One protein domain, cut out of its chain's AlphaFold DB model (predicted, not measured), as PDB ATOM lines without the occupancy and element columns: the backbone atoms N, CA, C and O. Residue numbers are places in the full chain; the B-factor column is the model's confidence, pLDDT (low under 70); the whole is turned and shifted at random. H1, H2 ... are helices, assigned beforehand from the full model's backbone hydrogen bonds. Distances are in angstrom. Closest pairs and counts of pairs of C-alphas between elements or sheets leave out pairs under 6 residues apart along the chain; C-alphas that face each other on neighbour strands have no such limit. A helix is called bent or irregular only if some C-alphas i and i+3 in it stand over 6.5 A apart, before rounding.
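What this domain is: This is residues 10 to 152 of the 178 residues of an uncharacterized protein of Actinotignum sanguinis (UniProt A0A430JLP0). What shape do these coordinates draw? A very long helix, H6, runs nearly the whole length, and H4 and H5 lie beside it as an up-and-down bundle of three helices. On the side of H6 away from H5, the first arm of the bent helix H2 packs on it, while H2b and H3 lead round to H4 by way of a long loop. What is it made of, and how large is it? The printed part has 143 residues with six named helices, H1 to H6 in order, and no named strand; its class is all helix. It is compact, with a radius of gyration of the C-alphas of 16.9 A, and spans 60 by 30 by 27 A, only just a rod.

Where its parts are: Where do the first helices lie? H1 is residues 10 to 14, with C-alpha 10 at (9.813, 37.433, 40.905). H2, residues 17 to 35, was assigned as one helix by its hydrogen bonds but is bent, with C-alphas 24 and 27 7.6 A apart; its arms are H2a, residues 17 to 24, and H2b, residues 27 to 35. H3 is residues 39 to 50, 16.4 A long. Where are the longer ones? H4 is residues 63 to 79, 24.4 A long, and H5 is residues 84 to 108, 37.9 A long and only just irregular, with C-alphas 102 and 105 6.6 A apart. H6, residues 112 to 150, is 57.1 A long and ends with C-alpha 150 at (33.211, 19.814, 23.716).

How they stand to each other: How is the bundle of H4, H5 and H6 built? H4 and H5 touch as a hairpin at a shallow tilt of 16 degrees, opposite ways, the closest C-alphas being those of Tyr 78 and Ala 87, 5.0 A. H5 and H6 are a hairpin too, at 17 degrees, closest at Leu 107 and Arg 115, 5.3 A between C-alphas. H4 and H6 touch the same way at a shallow tilt of 24 degrees. What else touches it? H2a touches residues 127 to 135 of H6 at a steep tilt of 38 degrees, with C-alphas 17 and 131 5.6 A apart. H3 only just touches H4, with 3 pairs of C-alphas within 8 A. Are the helix backbones complete? Every O i to N i+4 pair is within hydrogen-bond range in H1, H2b, H3, H4 and H6, but 3 of 4 are in H2a and 18 of 21 in H5.

The domain as a whole: How far does it reach? The two C-alphas farthest apart, those of Ala 111 and Ala 152, are 61.0 A apart. Which links are long, and is there a cut? The link from H3 to H4, residues 51 to 62, is long, and the printed part has no cut. Where is confidence low? The mean pLDDT of the printed part is 74.0, and 61 residues are under 70, among them 36 to 58 and 140 to 152.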
ATOM      1  N   LEU A  10       9.486  37.739  42.296       36.12
ATOM      2  CA  LEU A  10       9.813  37.433  40.905       36.12
ATOM      3  C   LEU A  10       8.836  36.395  40.326       36.12
ATOM      4  O   LEU A  10       8.229  36.634  39.286       36.12
ATOM      5  N   ALA A  11       8.555  35.324  41.077       40.66
ATOM      6  CA  ALA A  11       7.511  34.349  40.759       40.66
ATOM      7  C   ALA A  11       6.102  34.973  40.729       40.66
ATOM      8  O   ALA A  11       5.251  34.545  39.962       40.66
ATOM      9  N   ARG A  12       5.832  36.028  41.510       49.03
ATOM     10  CA  ARG A  12       4.562  36.777  41.433       49.03
ATOM     11  C   ARG A  12       4.446  37.654  40.191       49.03
ATOM     12  O   ARG A  12       3.330  37.979  39.801       49.03
ATOM     13  N   ARG A  13       5.577  38.085  39.629       49.28
ATOM     14  CA  ARG A  13       5.641  38.946  38.442       49.28
ATOM     15  C   ARG A  13       5.584  38.134  37.148       49.28
ATOM     16  O   ARG A  13       5.038  38.626  36.173       49.28
ATOM     17  N   ILE A  14       6.092  36.900  37.174       46.38
ATOM     18  CA  ILE A  14       6.178  36.016  35.999       46.38
ATOM     19  C   ILE A  14       5.175  34.843  36.082       46.38
ATOM     20  O   ILE A  14       4.882  34.188  35.088       46.38
ATOM     21  N   GLY A  15       4.547  34.639  37.240       49.25
ATOM     22  CA  GLY A  15       3.528  33.618  37.465       49.25
ATOM     23  C   GLY A  15       4.092  32.308  38.041       49.25
ATOM     24  O   GLY A  15       5.305  32.081  38.051       49.25
ATOM     25  N   PRO A  16       3.213  31.416  38.537       50.78
ATOM     26  CA  PRO A  16       3.590  30.124  39.127       50.78
ATOM     27  C   PRO A  16       4.308  29.172  38.150       50.78
ATOM     28  O   PRO A  16       4.935  28.211  38.591       50.78
ATOM     29  N   ALA A  17       4.269  29.456  36.845       50.28
ATOM     30  CA  ALA A  17       4.879  28.656  35.784       50.28
ATOM     31  C   ALA A  17       6.407  28.483  35.926       50.28
ATOM     32  O   ALA A  17       6.935  27.411  35.632       50.28
ATOM     33  N   ILE A  18       7.120  29.484  36.465       51.56
ATOM     34  CA  ILE A  18       8.578  29.415  36.695       51.56
ATOM     35  C   ILE A  18       8.971  28.247  37.606       51.56
ATOM     36  O   ILE A  18      10.029  27.643  37.427       51.56
ATOM     37  N   VAL A  19       8.127  27.913  38.586       48.41
ATOM     38  CA  VAL A  19       8.447  26.878  39.579       48.41
ATOM     39  C   VAL A  19       8.602  25.511  38.910       48.41
ATOM     40  O   VAL A  19       9.483  24.749  39.295       48.41
ATOM     41  N   PHE A  20       7.808  25.220  37.876       50.22
ATOM     42  CA  PHE A  20       7.821  23.922  37.199       50.22
ATOM     43  C   PHE A  20       9.042  23.734  36.285       50.22
ATOM     44  O   PHE A  20       9.573  22.631  36.165       50.22
ATOM     45  N   VAL A  21       9.527  24.809  35.656       52.28
ATOM     46  CA  VAL A  21      10.757  24.749  34.846       52.28
ATOM     47  C   VAL A  21      11.969  24.504  35.745       52.28
ATOM     48  O   VAL A  21      12.795  23.644  35.447       52.28
ATOM     49  N   ILE A  22      12.028  25.179  36.899       56.38
ATOM     50  CA  ILE A  22      13.102  24.985  37.882       56.38
ATOM     51  C   ILE A  22      13.125  23.546  38.412       56.38
ATOM     52  O   ILE A  22      14.205  23.002  38.615       56.38
ATOM     53  N   THR A  23      11.979  22.900  38.638       57.16
ATOM     54  CA  THR A  23      11.970  21.510  39.124       57.16
ATOM     55  C   THR A  23      12.349  20.505  38.041       57.16
ATOM     56  O   THR A  23      13.071  19.558  38.338       57.16
ATOM     57  N   ARG A  24      11.910  20.712  36.792       64.56
ATOM     58  CA  ARG A  24      12.205  19.800  35.674       64.56
ATOM     59  C   ARG A  24      13.662  19.872  35.218       64.56
ATOM     60  O   ARG A  24      14.271  18.835  34.984       64.56
ATOM     61  N   TYR A  25      14.218  21.077  35.136       57.97
ATOM     62  CA  TYR A  25      15.583  21.310  34.655       57.97
ATOM     63  C   TYR A  25      16.596  21.541  35.779       57.97
ATOM     64  O   TYR A  25      17.795  21.616  35.530       57.97
ATOM     65  N   GLY A  26      16.143  21.628  37.030       59.56
ATOM     66  CA  GLY A  26      16.980  21.892  38.201       59.56
ATOM     67  C   GLY A  26      18.199  20.976  38.348       59.56
ATOM     68  O   GLY A  26      19.274  21.491  38.650       59.56
ATOM     69  N   PRO A  27      18.095  19.651  38.122       71.12
ATOM     70  CA  PRO A  27      19.252  18.760  38.182       71.12
ATOM     71  C   PRO A  27      20.309  19.076  37.113       71.12
ATOM     72  O   PRO A  27      21.489  19.147  37.444       71.12
ATOM     73  N   GLN A  28      19.883  19.327  35.870       62.62
ATOM     74  CA  GLN A  28      20.764  19.647  34.738       62.62
ATOM     75  C   GLN A  28      21.413  21.023  34.918       62.62
ATOM     76  O   GLN A  28      22.628  21.147  34.838       62.62
ATOM     77  N   LEU A  29      20.625  22.030  35.311       62.78
ATOM     78  CA  LEU A  29      21.124  23.345  35.724       62.78
ATOM     79  C   LEU A  29      22.161  23.228  36.850       62.78
ATOM     80  O   LEU A  29      23.163  23.930  36.845       62.78
ATOM     81  N   ARG A  30      21.952  22.339  37.830       64.50
ATOM     82  CA  ARG A  30      22.889  22.156  38.949       64.50
ATOM     83  C   ARG A  30      24.203  21.492  38.528       64.50
ATOM     84  O   ARG A  30      25.208  21.751  39.191       64.50
ATOM     85  N   ALA A  31      24.191  20.639  37.506       67.50
ATOM     86  CA  ALA A  31      25.402  20.069  36.915       67.50
ATOM     87  C   ALA A  31      26.172  21.155  36.147       67.50
ATOM     88  O   ALA A  31      27.282  21.497  36.542       67.50
ATOM     89  N   LEU A  32      25.491  21.838  35.224       62.34
ATOM     90  CA  LEU A  32      26.060  22.902  34.392       62.34
ATOM     91  C   LEU A  32      26.677  24.050  35.217       62.34
ATOM     92  O   LEU A  32      27.757  24.542  34.918       62.34
ATOM     93  N   ILE A  33      26.012  24.472  36.303       66.81
ATOM     94  CA  ILE A  33      26.512  25.533  37.201       66.81
ATOM     95  C   ILE A  33      27.728  25.072  38.012       66.81
ATOM     96  O   ILE A  33      28.568  25.890  38.387       66.81
ATOM     97  N   ARG A  34      27.801  23.779  38.340       70.56
ATOM     98  CA  ARG A  34      28.932  23.209  39.079       70.56
ATOM     99  C   ARG A  34      30.159  23.088  38.183       70.56
ATOM    100  O   ARG A  34      31.257  23.355  38.656       70.56
ATOM    101  N   GLU A  35      29.945  22.688  36.938       70.44
ATOM    102  CA  GLU A  35      30.980  22.514  35.919       70.44
ATOM    103  C   GLU A  35      31.479  23.868  35.404       70.44
ATOM    104  O   GLU A  35      32.683  24.078  35.289       70.44
ATOM    105  N   ASN A  36      30.579  24.837  35.219       63.06
ATOM    106  CA  ASN A  36      30.933  26.171  34.756       63.06
ATOM    107  C   ASN A  36      30.098  27.269  35.454       63.06
ATOM    108  O   ASN A  36      29.028  27.668  34.977       63.06
ATOM    109  N   PRO A  37      30.585  27.843  36.572       69.62
ATOM    110  CA  PRO A  37      29.844  28.858  37.325       69.62
ATOM    111  C   PRO A  37      29.638  30.169  36.547       69.62
ATOM    112  O   PRO A  37      28.776  30.970  36.916       69.62
ATOM    113  N   GLN A  38      30.383  30.392  35.456       64.25
ATOM    114  CA  GLN A  38      30.236  31.574  34.601       64.25
ATOM    115  C   GLN A  38      29.014  31.489  33.674       64.25
ATOM    116  O   GLN A  38      28.554  32.508  33.157       64.25
ATOM    117  N   ILE A  39      28.421  30.305  33.499       64.06
ATOM    118  CA  ILE A  39      27.173  30.157  32.739       64.06
ATOM    119  C   ILE A  39      26.021  30.916  33.412       64.06
ATOM    120  O   ILE A  39      25.181  31.499  32.729       64.06
ATOM    121  N   VAL A  40      26.008  31.006  34.747       58.72
ATOM    122  CA  VAL A  40      24.955  31.724  35.487       58.72
ATOM    123  C   VAL A  40      24.893  33.195  35.084       58.72
ATOM    124  O   VAL A  40      23.802  33.723  34.864       58.72
ATOM    125  N   SER A  41      26.043  33.863  34.969       59.94
ATOM    126  CA  SER A  41      26.099  35.280  34.601       59.94
ATOM    127  C   SER A  41      25.750  35.494  33.127       59.94
ATOM    128  O   SER A  41      25.052  36.457  32.811       59.94
ATOM    129  N   LYS A  42      26.129  34.571  32.231       63.84
ATOM    130  CA  LYS A  42      25.694  34.589  30.821       63.84
ATOM    131  C   LYS A  42      24.168  34.466  30.697       63.84
ATOM    132  O   LYS A  42      23.553  35.279  30.004       63.84
ATOM    133  N   ILE A  43      23.556  33.521  31.421       63.41
ATOM    134  CA  ILE A  43      22.094  33.342  31.475       63.41
ATOM    135  C   ILE A  43      21.422  34.599  32.038       63.41
ATOM    136  O   ILE A  43      20.459  35.096  31.458       63.41
ATOM    137  N   GLN A  44      21.933  35.148  33.145       60.00
ATOM    138  CA  GLN A  44      21.385  36.362  33.759       60.00
ATOM    139  C   GLN A  44      21.460  37.573  32.829       60.00
ATOM    140  O   GLN A  44      20.473  38.296  32.704       60.00
ATOM    141  N   ASN A  45      22.592  37.777  32.154       62.84
ATOM    142  CA  ASN A  45      22.795  38.907  31.253       62.84
ATOM    143  C   ASN A  45      21.866  38.836  30.040       62.84
ATOM    144  O   ASN A  45      21.243  39.842  29.706       62.84
ATOM    145  N   ARG A  46      21.698  37.656  29.427       61.75
ATOM    146  CA  ARG A  46      20.710  37.479  28.351       61.75
ATOM    147  C   ARG A  46      19.289  37.670  28.867       61.75
ATOM    148  O   ARG A  46      18.533  38.420  28.269       61.75
ATOM    149  N   MET A  47      18.942  37.115  30.028       58.50
ATOM    150  CA  MET A  47      17.615  37.309  30.628       58.50
ATOM    151  C   MET A  47      17.317  38.785  30.951       58.50
ATOM    152  O   MET A  47      16.181  39.229  30.830       58.50
ATOM    153  N   HIS A  48      18.327  39.563  31.354       60.16
ATOM    154  CA  HIS A  48      18.197  41.008  31.562       60.16
ATOM    155  C   HIS A  48      18.042  41.784  30.256       60.16
ATOM    156  O   HIS A  48      17.234  42.707  30.206       60.16
ATOM    157  N   GLN A  49      18.753  41.394  29.196       61.62
ATOM    158  CA  GLN A  49      18.550  41.962  27.860       61.62
ATOM    159  C   GLN A  49      17.148  41.642  27.317       61.62
ATOM    160  O   GLN A  49      16.546  42.470  26.640       61.62
ATOM    161  N   LEU A  50      16.604  40.481  27.687       56.03
ATOM    162  CA  LEU A  50      15.256  40.034  27.341       56.03
ATOM    163  C   LEU A  50      14.149  40.728  28.150       56.03
ATOM    164  O   LEU A  50      13.007  40.757  27.713       56.03
ATOM    165  N   ALA A  51      14.429  41.289  29.328       55.06
ATOM    166  CA  ALA A  51      13.387  41.811  30.221       55.06
ATOM    167  C   ALA A  51      12.720  43.128  29.756       55.06
ATOM    168  O   ALA A  51      11.771  43.570  30.406       55.06
ATOM    169  N   GLY A  52      13.178  43.730  28.650       54.62
ATOM    170  CA  GLY A  52      12.575  44.923  28.046       54.62
ATOM    171  C   GLY A  52      12.656  46.193  28.913       54.62
ATOM    172  O   GLY A  52      13.004  46.169  30.098       54.62
ATOM    173  N   LYS A  53      12.350  47.359  28.328       56.62
ATOM    174  CA  LYS A  53      12.314  48.641  29.059       56.62
ATOM    175  C   LYS A  53      11.041  48.740  29.905       56.62
ATOM    176  O   LYS A  53       9.989  49.091  29.396       56.62
ATOM    177  N   ASN A  54      11.182  48.474  31.205       53.44
ATOM    178  CA  ASN A  54      10.292  48.827  32.325       53.44
ATOM    179  C   ASN A  54       8.846  49.263  31.982       53.44
ATOM    180  O   ASN A  54       8.506  50.433  32.181       53.44
ATOM    181  N   PRO A  55       7.951  48.336  31.603       56.53
ATOM    182  CA  PRO A  55       6.520  48.582  31.731       56.53
ATOM    183  C   PRO A  55       6.180  48.852  33.205       56.53
ATOM    184  O   PRO A  55       6.738  48.222  34.119       56.53
ATOM    185  N   HIS A  56       5.265  49.792  33.460       65.50
ATOM    186  CA  HIS A  56       4.818  50.111  34.818       65.50
ATOM    187  C   HIS A  56       4.353  48.810  35.504       65.50
ATOM    188  O   HIS A  56       3.684  47.983  34.889       65.50
ATOM    189  N   GLU A  57       4.677  48.580  36.784       67.19
ATOM    190  CA  GLU A  57       4.505  47.255  37.429       67.19
ATOM    191  C   GLU A  57       3.062  46.698  37.359       67.19
ATOM    192  O   GLU A  57       2.831  45.497  37.482       67.19
ATOM    193  N   ARG A  58       2.054  47.564  37.197       65.88
ATOM    194  CA  ARG A  58       0.660  47.148  36.970       65.88
ATOM    195  C   ARG A  58       0.410  46.650  35.547       65.88
ATOM    196  O   ARG A  58      -0.254  45.633  35.392       65.88
ATOM    197  N   GLU A  59       0.953  47.329  34.550       71.38
ATOM    198  CA  GLU A  59       0.804  46.999  33.131       71.38
ATOM    199  C   GLU A  59       1.508  45.686  32.790       71.38
ATOM    200  O   GLU A  59       0.893  44.794  32.212       71.38
ATOM    201  N   ALA A  60       2.715  45.484  33.325       68.38
ATOM    202  CA  ALA A  60       3.458  44.225  33.215       68.38
ATOM    203  C   ALA A  60       2.709  43.010  33.801       68.38
ATOM    204  O   ALA A  60       2.981  41.870  33.440       68.38
ATOM    205  N   ARG A  61       1.784  43.240  34.745       72.81
ATOM    206  CA  ARG A  61       0.955  42.190  35.362       72.81
ATOM    207  C   ARG A  61      -0.373  41.968  34.638       72.81
ATOM    208  O   ARG A  61      -1.062  40.996  34.947       72.81
ATOM    209  N   SER A  62      -0.748  42.855  33.721       84.31
ATOM    210  CA  SER A  62      -1.952  42.697  32.907       84.31
ATOM    211  C   SER A  62      -1.785  41.553  31.901       84.31
ATOM    212  O   SER A  62      -0.668  41.158  31.578       84.31
ATOM    213  N   LEU A  63      -2.894  41.006  31.398       87.69
ATOM    214  CA  LEU A  63      -2.848  39.961  30.368       87.69
ATOM    215  C   LEU A  63      -2.125  40.462  29.106       87.69
ATOM    216  O   LEU A  63      -1.258  39.757  28.604       87.69
ATOM    217  N   GLY A  64      -2.418  41.693  28.669       87.00
ATOM    218  CA  GLY A  64      -1.786  42.316  27.500       87.00
ATOM    219  C   GLY A  64      -0.285  42.513  27.686       87.00
ATOM    220  O   GLY A  64       0.495  42.004  26.890       87.00
ATOM    221  N   GLY A  65       0.140  43.126  28.795       82.00
ATOM    222  CA  GLY A  65       1.568  43.338  29.059       82.00
ATOM    223  C   GLY A  65       2.361  42.033  29.199       82.00
ATOM    224  O   GLY A  65       3.496  41.939  28.747       82.00
ATOM    225  N   ARG A  66       1.762  40.978  29.767       84.50
ATOM    226  CA  ARG A  66       2.396  39.649  29.815       84.50
ATOM    227  C   ARG A  66       2.549  39.034  28.427       84.50
ATOM    228  O   ARG A  66       3.571  38.413  28.156       84.50
ATOM    229  N   ILE A  67       1.538  39.182  27.573       88.25
ATOM    230  CA  ILE A  67       1.591  38.716  26.188       88.25
ATOM    231  C   ILE A  67       2.664  39.483  25.413       88.25
ATOM    232  O   ILE A  67       3.453  38.854  24.722       88.25
ATOM    233  N   GLU A  68       2.727  40.805  25.550       84.31
ATOM    234  CA  GLU A  68       3.719  41.656  24.885       84.31
ATOM    235  C   GLU A  68       5.155  41.239  25.224       84.31
ATOM    236  O   GLU A  68       5.937  40.955  24.320       84.31
ATOM    237  N   ILE A  69       5.461  41.054  26.511       82.81
ATOM    238  CA  ILE A  69       6.772  40.556  26.960       82.81
ATOM    239  C   ILE A  69       7.095  39.194  26.321       82.81
ATOM    240  O   ILE A  69       8.199  38.976  25.827       82.81
ATOM    241  N   LEU A  70       6.132  38.265  26.291       85.00
ATOM    242  CA  LEU A  70       6.347  36.957  25.663       85.00
ATOM    243  C   LEU A  70       6.545  37.071  24.146       85.00
ATOM    244  O   LEU A  70       7.341  36.324  23.582       85.00
ATOM    245  N   LYS A  71       5.856  38.000  23.475       86.06
ATOM    246  CA  LYS A  71       6.023  38.258  22.039       86.06
ATOM    247  C   LYS A  71       7.428  38.774  21.733       86.06
ATOM    248  O   LYS A  71       8.023  38.330  20.751       86.06
ATOM    249  N   GLU A  72       7.966  39.660  22.566       81.81
ATOM    250  CA  GLU A  72       9.359  40.113  22.473       81.81
ATOM    251  C   GLU A  72      10.334  38.941  22.648       81.81
ATOM    252  O   GLU A  72      11.225  38.752  21.820       81.81
ATOM    253  N   HIS A  73      10.122  38.093  23.663       77.56
ATOM    254  CA  HIS A  73      10.973  36.919  23.920       77.56
ATOM    255  C   HIS A  73      10.959  35.918  22.773       77.56
ATOM    256  O   HIS A  73      12.010  35.430  22.368       77.56
ATOM    257  N   VAL A  74       9.784  35.635  22.218       83.50
ATOM    258  CA  VAL A  74       9.639  34.740  21.067       83.50
ATOM    259  C   VAL A  74      10.295  35.332  19.820       83.50
ATOM    260  O   VAL A  74      10.907  34.599  19.053       83.50
ATOM    261  N   THR A  75      10.213  36.651  19.629       80.31
ATOM    262  CA  THR A  75      10.879  37.335  18.508       80.31
ATOM    263  C   THR A  75      12.397  37.223  18.624       80.31
ATOM    264  O   THR A  75      13.064  36.925  17.636       80.31
ATOM    265  N   TYR A  76      12.941  37.402  19.832       75.56
ATOM    266  CA  TYR A  76      14.362  37.175  20.081       75.56
ATOM    267  C   TYR A  76      14.752  35.717  19.823       75.56
ATOM    268  O   TYR A  76      15.703  35.477  19.090       75.56
ATOM    269  N   LEU A  77      13.999  34.759  20.372       78.25
ATOM    270  CA  LEU A  77      14.272  33.331  20.207       78.25
ATOM    271  C   LEU A  77      14.236  32.903  18.736       78.25
ATOM    272  O   LEU A  77      15.064  32.112  18.311       78.25
ATOM    273  N   TYR A  78      13.300  33.449  17.957       77.19
ATOM    274  CA  TYR A  78      13.241  33.228  16.515       77.19
ATOM    275  C   TYR A  78      14.488  33.778  15.811       77.19
ATOM    276  O   TYR A  78      15.073  33.097  14.977       77.19
ATOM    277  N   ALA A  79      14.913  34.996  16.160       75.94
ATOM    278  CA  ALA A  79      16.092  35.627  15.572       75.94
ATOM    279  C   ALA A  79      17.408  34.941  15.973       75.94
ATOM    280  O   ALA A  79      18.377  35.003  15.220       75.94
ATOM    281  N   SER A  80      17.451  34.307  17.146       68.69
ATOM    282  CA  SER A  80      18.610  33.566  17.647       68.69
ATOM    283  C   SER A  80      18.549  32.064  17.365       68.69
ATOM    284  O   SER A  80      19.414  31.343  17.847       68.69
ATOM    285  N   ALA A  81      17.523  31.577  16.662       73.50
ATOM    286  CA  ALA A  81      17.330  30.153  16.437       73.50
ATOM    287  C   ALA A  81      18.441  29.592  15.540       73.50
ATOM    288  O   ALA A  81      18.539  29.946  14.366       73.50
ATOM    289  N   ASN A  82      19.233  28.668  16.083       71.88
ATOM    290  CA  ASN A  82      20.266  27.957  15.327       71.88
ATOM    291  C   ASN A  82      19.696  26.770  14.527       71.88
ATOM    292  O   ASN A  82      20.340  26.273  13.604       71.88
ATOM    293  N   THR A  83      18.480  26.318  14.859       76.56
ATOM    294  CA  THR A  83      17.812  25.177  14.219       76.56
ATOM    295  C   THR A  83      16.439  25.556  13.646       76.56
ATOM    296  O   THR A  83      15.731  26.400  14.214       76.56
ATOM    297  N   PRO A  84      16.006  24.917  12.539       81.12
ATOM    298  CA  PRO A  84      14.697  25.181  11.938       81.12
ATOM    299  C   PRO A  84      13.536  24.817  12.876       81.12
ATOM    300  O   PRO A  84      12.517  25.502  12.888       81.12
ATOM    301  N   GLU A  85      13.706  23.799  13.725       82.00
ATOM    302  CA  GLU A  85      12.686  23.378  14.690       82.00
ATOM    303  C   GLU A  85      12.369  24.478  15.720       82.00
ATOM    304  O   GLU A  85      11.208  24.694  16.080       82.00
ATOM    305  N   ILE A  86      13.384  25.210  16.189       80.12
ATOM    306  CA  ILE A  86      13.195  26.319  17.135       80.12
ATOM    307  C   ILE A  86      12.504  27.496  16.446       80.12
ATOM    308  O   ILE A  86      11.595  28.095  17.027       80.12
ATOM    309  N   ALA A  87      12.867  27.785  15.194       83.12
ATOM    310  CA  ALA A  87      12.217  28.821  14.401       83.12
ATOM    311  C   ALA A  87      10.720  28.521  14.183       83.12
ATOM    312  O   ALA A  87       9.876  29.401  14.362       83.12
ATOM    313  N   GLU A  88      10.366  27.270  13.874       88.31
ATOM    314  CA  GLU A  88       8.970  26.837  13.725       88.31
ATOM    315  C   GLU A  88       8.180  26.951  15.035       88.31
ATOM    316  O   GLU A  88       7.080  27.517  15.056       88.31
ATOM    317  N   LYS A  89       8.747  26.477  16.154       88.00
ATOM    318  CA  LYS A  89       8.122  26.600  17.483       88.00
ATOM    319  C   LYS A  89       7.897  28.059  17.867       88.00
ATOM    320  O   LYS A  89       6.813  28.413  18.335       88.00
ATOM    321  N   ALA A  90       8.886  28.918  17.629       87.25
ATOM    322  CA  ALA A  90       8.775  30.342  17.897       87.25
ATOM    323  C   ALA A  90       7.684  31.001  17.032       87.25
ATOM    324  O   ALA A  90       6.848  31.736  17.560       87.25
ATOM    325  N   ALA A  91       7.600  30.679  15.738       89.94
ATOM    326  CA  ALA A  91       6.523  31.171  14.877       89.94
ATOM    327  C   ALA A  91       5.129  30.735  15.378       89.94
ATOM    328  O   ALA A  91       4.208  31.556  15.449       89.94
ATOM    329  N   ALA A  92       4.983  29.475  15.801       93.81
ATOM    330  CA  ALA A  92       3.735  28.952  16.355       93.81
ATOM    331  C   ALA A  92       3.327  29.670  17.655       93.81
ATOM    332  O   ALA A  92       2.180  30.104  17.793       93.81
ATOM    333  N   TRP A  93       4.265  29.872  18.587       94.25
ATOM    334  CA  TRP A  93       3.994  30.634  19.812       94.25
ATOM    335  C   TRP A  93       3.628  32.082  19.518       94.25
ATOM    336  O   TRP A  93       2.732  32.623  20.167       94.25
ATOM    337  N   ARG A  94       4.269  32.714  18.530       92.69
ATOM    338  CA  ARG A  94       3.953  34.091  18.143       92.69
ATOM    339  C   ARG A  94       2.506  34.212  17.670       92.69
ATOM    340  O   ARG A  94       1.800  35.108  18.134       92.69
ATOM    341  N   ALA A  95       2.064  33.284  16.824       95.19
ATOM    342  CA  ALA A  95       0.688  33.223  16.342       95.19
ATOM    343  C   ALA A  95      -0.315  32.972  17.481       95.19
ATOM    344  O   ALA A  95      -1.376  33.602  17.528       95.19
ATOM    345  N   GLU A  96       0.021  32.094  18.431       95.00
ATOM    346  CA  GLU A  96      -0.842  31.835  19.583       95.00
ATOM    347  C   GLU A  96      -0.950  33.059  20.503       95.00
ATOM    348  O   GLU A  96      -2.052  33.440  20.896       95.00
ATOM    349  N   LEU A  97       0.162  33.744  20.777       93.81
ATOM    350  CA  LEU A  97       0.178  34.988  21.549       93.81
ATOM    351  C   LEU A  97      -0.628  36.105  20.871       93.81
ATOM    352  O   LEU A  97      -1.332  36.842  21.557       93.81
ATOM    353  N   ASP A  98      -0.579  36.225  19.541       94.94
ATOM    354  CA  ASP A  98      -1.415  37.178  18.794       94.94
ATOM    355  C   ASP A  98      -2.908  36.839  18.875       94.94
ATOM    356  O   ASP A  98      -3.745  37.736  18.984       94.94
ATOM    357  N   SER A  99      -3.259  35.553  18.859       95.50
ATOM    358  CA  SER A  99      -4.639  35.101  19.064       95.50
ATOM    359  C   SER A  99      -5.154  35.460  20.463       95.50
ATOM    360  O   SER A  99      -6.254  35.998  20.605       95.50
ATOM    361  N   LEU A 100      -4.339  35.233  21.500       93.81
ATOM    362  CA  LEU A 100      -4.689  35.574  22.882       93.81
ATOM    363  C   LEU A 100      -4.841  37.085  23.085       93.81
ATOM    364  O   LEU A 100      -5.743  37.511  23.801       93.81
ATOM    365  N   ASP A 101      -3.999  37.885  22.433       94.00
ATOM    366  CA  ASP A 101      -4.055  39.347  22.485       94.00
ATOM    367  C   ASP A 101      -5.374  39.877  21.907       94.00
ATOM    368  O   ASP A 101      -6.100  40.639  22.544       94.00
ATOM    369  N   ARG A 102      -5.764  39.360  20.734       94.50
ATOM    370  CA  ARG A 102      -7.042  39.687  20.080       94.50
ATOM    371  C   ARG A 102      -8.260  39.238  20.886       94.50
ATOM    372  O   ARG A 102      -9.338  39.802  20.713       94.50
ATOM    373  N   ALA A 103      -8.113  38.242  21.757       93.12
ATOM    374  CA  ALA A 103      -9.195  37.789  22.622       93.12
ATOM    375  C   ALA A 103      -9.463  38.752  23.792       93.12
ATOM    376  O   ALA A 103     -10.585  38.768  24.296       93.12
ATOM    377  N   ILE A 104      -8.487  39.567  24.220       92.62
ATOM    378  CA  ILE A 104      -8.633  40.450  25.391       92.62
ATOM    379  C   ILE A 104      -9.810  41.432  25.235       92.62
ATOM    380  O   ILE A 104     -10.673  41.422  26.116       92.62
ATOM    381  N   PRO A 105      -9.937  42.208  24.135       92.69
ATOM    382  CA  PRO A 105     -11.065  43.129  23.965       92.69
ATOM    383  C   PRO A 105     -12.426  42.422  23.926       92.69
ATOM    384  O   PRO A 105     -13.437  42.977  24.354       92.69
ATOM    385  N   VAL A 106     -12.468  41.169  23.457       93.19
ATOM    386  CA  VAL A 106     -13.703  40.367  23.421       93.19
ATOM    387  C   VAL A 106     -14.200  40.068  24.837       93.19
ATOM    388  O   VAL A 106     -15.406  40.061  25.081       93.19
ATOM    389  N   LEU A 107     -13.289  39.882  25.799       91.25
ATOM    390  CA  LEU A 107     -13.655  39.676  27.203       91.25
ATOM    391  C   LEU A 107     -14.332  40.907  27.810       91.25
ATOM    392  O   LEU A 107     -15.171  40.764  28.703       91.25
ATOM    393  N   ASP A 108     -14.001  42.108  27.332       88.38
ATOM    394  CA  ASP A 108     -14.573  43.346  27.857       88.38
ATOM    395  C   ASP A 108     -16.044  43.537  27.483       88.38
ATOM    396  O   ASP A 108     -16.797  44.134  28.261       88.38
ATOM    397  N   ALA A 109     -16.466  42.935  26.370       92.38
ATOM    398  CA  ALA A 109     -17.857  42.887  25.932       92.38
ATOM    399  C   ALA A 109     -18.714  41.868  26.714       92.38
ATOM    400  O   ALA A 109     -19.942  41.910  26.645       92.38
ATOM    401  N   MET A 110     -18.104  40.950  27.473       93.38
ATOM    402  CA  MET A 110     -18.832  39.900  28.194       93.38
ATOM    403  C   MET A 110     -19.447  40.388  29.510       93.38
ATOM    404  O   MET A 110     -18.925  41.277  30.192       93.38
ATOM    405  N   ALA A 111     -20.506  39.715  29.965       94.94
ATOM    406  CA  ALA A 111     -21.034  39.911  31.314       94.94
ATOM    407  C   ALA A 111     -19.950  39.632  32.375       94.94
ATOM    408  O   ALA A 111     -19.151  38.702  32.247       94.94
ATOM    409  N   ARG A 112     -19.935  40.418  33.461       93.69
ATOM    410  CA  ARG A 112     -18.915  40.345  34.529       93.69
ATOM    411  C   ARG A 112     -18.568  38.918  35.007       93.69
ATOM    412  O   ARG A 112     -17.375  38.628  35.088       93.69
ATOM    413  N   PRO A 113     -19.525  38.017  35.320       92.38
ATOM    414  CA  PRO A 113     -19.178  36.673  35.792       92.38
ATOM    415  C   PRO A 113     -18.482  35.820  34.718       92.38
ATOM    416  O   PRO A 113     -17.519  35.120  35.028       92.38
ATOM    417  N   GLN A 114     -18.914  35.918  33.458       93.44
ATOM    418  CA  GLN A 114     -18.298  35.199  32.338       93.44
ATOM    419  C   GLN A 114     -16.901  35.744  32.035       93.44
ATOM    420  O   GLN A 114     -15.948  34.971  31.966       93.44
ATOM    421  N   ARG A 115     -16.749  37.073  31.994       94.25
ATOM    422  CA  ARG A 115     -15.455  37.748  31.822       94.25
ATOM    423  C   ARG A 115     -14.409  37.261  32.823       94.25
ATOM    424  O   ARG A 115     -13.294  36.944  32.431       94.25
ATOM    425  N   LEU A 116     -14.758  37.160  34.108       92.19
ATOM    426  CA  LEU A 116     -13.825  36.689  35.141       92.19
ATOM    427  C   LEU A 116     -13.404  35.227  34.941       92.19
ATOM    428  O   LEU A 116     -12.254  34.876  35.206       92.19
ATOM    429  N   SER A 117     -14.322  34.369  34.492       93.81
ATOM    430  CA  SER A 117     -14.021  32.969  34.176       93.81
ATOM    431  C   SER A 117     -13.057  32.864  32.991       93.81
ATOM    432  O   SER A 117     -12.017  32.209  33.089       93.81
ATOM    433  N   GLU A 118     -13.353  33.569  31.901       94.56
ATOM    434  CA  GLU A 118     -12.542  33.549  30.683       94.56
ATOM    435  C   GLU A 118     -11.173  34.214  30.880       94.56
ATOM    436  O   GLU A 118     -10.161  33.660  30.455       94.56
ATOM    437  N   GLN A 119     -11.085  35.313  31.639       93.19
ATOM    438  CA  GLN A 119      -9.798  35.916  32.017       93.19
ATOM    439  C   GLN A 119      -8.888  34.927  32.758       93.19
ATOM    440  O   GLN A 119      -7.682  34.886  32.515       93.19
ATOM    441  N   ARG A 120      -9.445  34.090  33.647       91.69
ATOM    442  CA  ARG A 120      -8.663  33.051  34.344       91.69
ATOM    443  C   ARG A 120      -8.165  31.978  33.382       91.69
ATOM    444  O   ARG A 120      -7.036  31.519  33.540       91.69
ATOM    445  N   LYS A 121      -8.978  31.571  32.403       92.88
ATOM    446  CA  LYS A 121      -8.561  30.613  31.366       92.88
ATOM    447  C   LYS A 121      -7.449  31.201  30.497       92.88
ATOM    448  O   LYS A 121      -6.444  30.528  30.286       92.88
ATOM    449  N   LEU A 122      -7.587  32.462  30.083       92.81
ATOM    450  CA  LEU A 122      -6.569  33.166  29.305       92.81
ATOM    451  C   LEU A 122      -5.255  33.266  30.084       92.81
ATOM    452  O   LEU A 122      -4.209  32.900  29.560       92.81
ATOM    453  N   SER A 123      -5.314  33.647  31.366       88.62
ATOM    454  CA  SER A 123      -4.130  33.678  32.234       88.62
ATOM    455  C   SER A 123      -3.424  32.327  32.287       88.62
ATOM    456  O   SER A 123      -2.213  32.282  32.112       88.62
ATOM    457  N   LYS A 124      -4.163  31.227  32.493       88.56
ATOM    458  CA  LYS A 124      -3.579  29.877  32.537       88.56
ATOM    459  C   LYS A 124      -2.920  29.484  31.216       88.56
ATOM    460  O   LYS A 124      -1.908  28.793  31.221       88.56
ATOM    461  N   ARG A 125      -3.487  29.910  30.088       91.50
ATOM    462  CA  ARG A 125      -2.922  29.632  28.764       91.50
ATOM    463  C   ARG A 125      -1.639  30.427  28.518       91.50
ATOM    464  O   ARG A 125      -0.667  29.859  28.035       91.50
ATOM    465  N   ILE A 126      -1.602  31.691  28.944       88.25
ATOM    466  CA  ILE A 126      -0.380  32.511  28.954       88.25
ATOM    467  C   ILE A 126       0.683  31.884  29.870       88.25
ATOM    468  O   ILE A 126       1.848  31.822  29.490       88.25
ATOM    469  N   ASP A 127       0.296  31.383  31.050       83.25
ATOM    470  CA  ASP A 127       1.206  30.675  31.966       83.25
ATOM    471  C   ASP A 127       1.818  29.431  31.298       83.25
ATOM    472  O   ASP A 127       3.027  29.215  31.383       83.25
ATOM    473  N   ALA A 128       1.003  28.634  30.600       85.88
ATOM    474  CA  ALA A 128       1.464  27.444  29.886       85.88
ATOM    475  C   ALA A 128       2.414  27.792  28.726       85.88
ATOM    476  O   ALA A 128       3.467  27.174  28.596       85.88
ATOM    477  N   LEU A 129       2.093  28.818  27.930       87.31
ATOM    478  CA  LEU A 129       2.978  29.302  26.866       87.31
ATOM    479  C   LEU A 129       4.305  29.816  27.416       87.31
ATOM    480  O   LEU A 129       5.361  29.463  26.902       87.31
ATOM    481  N   SER A 130       4.261  30.600  28.496       81.50
ATOM    482  CA  SER A 130       5.464  31.078  29.178       81.50
ATOM    483  C   SER A 130       6.353  29.918  29.626       81.50
ATOM    484  O   SER A 130       7.571  29.979  29.457       81.50
ATOM    485  N   GLN A 131       5.752  28.841  30.135       81.50
ATOM    486  CA  GLN A 131       6.477  27.632  30.498       81.50
ATOM    487  C   GLN A 131       7.133  26.968  29.283       81.50
ATOM    488  O   GLN A 131       8.309  26.620  29.359       81.50
ATOM    489  N   SER A 132       6.404  26.793  28.179       82.94
ATOM    490  CA  SER A 132       6.930  26.176  26.954       82.94
ATOM    491  C   SER A 132       8.075  26.977  26.340       82.94
ATOM    492  O   SER A 132       9.104  26.392  26.012       82.94
ATOM    493  N   ILE A 133       7.926  28.302  26.252       81.56
ATOM    494  CA  ILE A 133       8.953  29.206  25.723       81.56
ATOM    495  C   ILE A 133      10.213  29.118  26.587       81.56
ATOM    496  O   ILE A 133      11.293  28.847  26.074       81.56
ATOM    497  N   LEU A 134      10.076  29.259  27.911       76.75
ATOM    498  CA  LEU A 134      11.215  29.199  28.831       76.75
ATOM    499  C   LEU A 134      11.909  27.830  28.811       76.75
ATOM    500  O   LEU A 134      13.133  27.759  28.873       76.75
ATOM    501  N   SER A 135      11.129  26.752  28.729       78.06
ATOM    502  CA  SER A 135      11.630  25.379  28.632       78.06
ATOM    503  C   SER A 135      12.475  25.188  27.376       78.06
ATOM    504  O   SER A 135      13.564  24.632  27.462       78.06
ATOM    505  N   ALA A 136      11.991  25.664  26.228       76.75
ATOM    506  CA  ALA A 136      12.702  25.546  24.964       76.75
ATOM    507  C   ALA A 136      13.953  26.422  24.918       76.75
ATOM    508  O   ALA A 136      15.005  25.923  24.546       76.75
ATOM    509  N   SER A 137      13.872  27.679  25.372       72.94
ATOM    510  CA  SER A 137      15.058  28.536  25.463       72.94
ATOM    511  C   SER A 137      16.116  27.921  26.375       72.94
ATOM    512  O   SER A 137      17.292  27.957  26.053       72.94
ATOM    513  N   LEU A 138      15.721  27.339  27.512       72.69
ATOM    514  CA  LEU A 138      16.673  26.706  28.420       72.69
ATOM    515  C   LEU A 138      17.304  25.439  27.828       72.69
ATOM    516  O   LEU A 138      18.497  25.237  28.019       72.69
ATOM    517  N   SER A 139      16.523  24.601  27.143       71.75
ATOM    518  CA  SER A 139      17.052  23.435  26.430       71.75
ATOM    519  C   SER A 139      18.094  23.846  25.387       71.75
ATOM    520  O   SER A 139      19.196  23.315  25.422       71.75
ATOM    521  N   ASP A 140      17.785  24.851  24.566       68.62
ATOM    522  CA  ASP A 140      18.695  25.409  23.556       68.62
ATOM    523  C   ASP A 140      20.001  25.923  24.193       68.62
ATOM    524  O   ASP A 140      21.092  25.549  23.786       68.62
ATOM    525  N   TYR A 141      19.911  26.663  25.307       67.25
ATOM    526  CA  TYR A 141      21.101  27.112  26.041       67.25
ATOM    527  C   TYR A 141      21.954  25.975  26.611       67.25
ATOM    528  O   TYR A 141      23.170  26.127  26.710       67.25
ATOM    529  N   ILE A 142      21.331  24.892  27.084       66.94
ATOM    530  CA  ILE A 142      22.064  23.738  27.617       66.94
ATOM    531  C   ILE A 142      22.781  23.020  26.472       66.94
ATOM    532  O   ILE A 142      23.950  22.683  26.627       66.94
ATOM    533  N   GLU A 143      22.102  22.813  25.345       65.38
ATOM    534  CA  GLU A 143      22.677  22.182  24.155       65.38
ATOM    535  C   GLU A 143      23.854  23.000  23.609       65.38
ATOM    536  O   GLU A 143      24.947  22.452  23.462       65.38
ATOM    537  N   ASP A 144      23.689  24.315  23.439       64.19
ATOM    538  CA  ASP A 144      24.768  25.221  23.027       64.19
ATOM    539  C   ASP A 144      25.961  25.175  24.000       64.19
ATOM    540  O   ASP A 144      27.115  25.100  23.585       64.19
ATOM    541  N   ALA A 145      25.700  25.194  25.313       63.41
ATOM    542  CA  ALA A 145      26.761  25.189  26.320       63.41
ATOM    543  C   ALA A 145      27.551  23.873  26.363       63.41
ATOM    544  O   ALA A 145      28.741  23.909  26.664       63.41
ATOM    545  N   ILE A 146      26.908  22.732  26.083       59.81
ATOM    546  CA  ILE A 146      27.587  21.432  25.966       59.81
ATOM    547  C   ILE A 146      28.491  21.425  24.728       59.81
ATOM    548  O   ILE A 146      29.643  21.010  24.812       59.81
ATOM    549  N   ILE A 147      27.996  21.934  23.595       56.41
ATOM    550  CA  ILE A 147      28.752  21.975  22.335       56.41
ATOM    551  C   ILE A 147      29.973  22.903  22.444       56.41
ATOM    552  O   ILE A 147      31.049  22.549  21.961       56.41
ATOM    553  N   ASP A 148      29.841  24.058  23.104       56.00
ATOM    554  CA  ASP A 148      30.957  24.985  23.344       56.00
ATOM    555  C   ASP A 148      32.073  24.364  24.218       56.00
ATOM    556  O   ASP A 148      33.249  24.669  24.008       56.00
ATOM    557  N   ASP A 149      31.730  23.505  25.187       50.50
ATOM    558  CA  ASP A 149      32.699  22.837  26.076       50.50
ATOM    559  C   ASP A 149      33.392  21.654  25.367       50.50
ATOM    560  O   ASP A 149      34.610  21.489  25.470       50.50
ATOM    561  N   ASP A 150      32.653  20.891  24.550       51.59
ATOM    562  CA  ASP A 150      33.211  19.814  23.716       51.59
ATOM    563  C   ASP A 150      34.123  20.357  22.599       51.59
ATOM    564  O   ASP A 150      35.155  19.759  22.286       51.59
ATOM    565  N   ALA A 151      33.805  21.521  22.020       50.25
ATOM    566  CA  ALA A 151      34.660  22.187  21.035       50.25
ATOM    567  C   ALA A 151      35.963  22.750  21.641       50.25
ATOM    568  O   ALA A 151      36.926  23.001  20.912       50.25
ATOM    569  N   ALA A 152      36.014  22.933  22.966       43.72
ATOM    570  CA  ALA A 152      37.204  23.362  23.698       43.72
ATOM    571  C   ALA A 152      38.116  22.194  24.123       43.72
ATOM    572  O   ALA A 152      39.202  22.440  24.658       43.72
TER     573      ALA A 152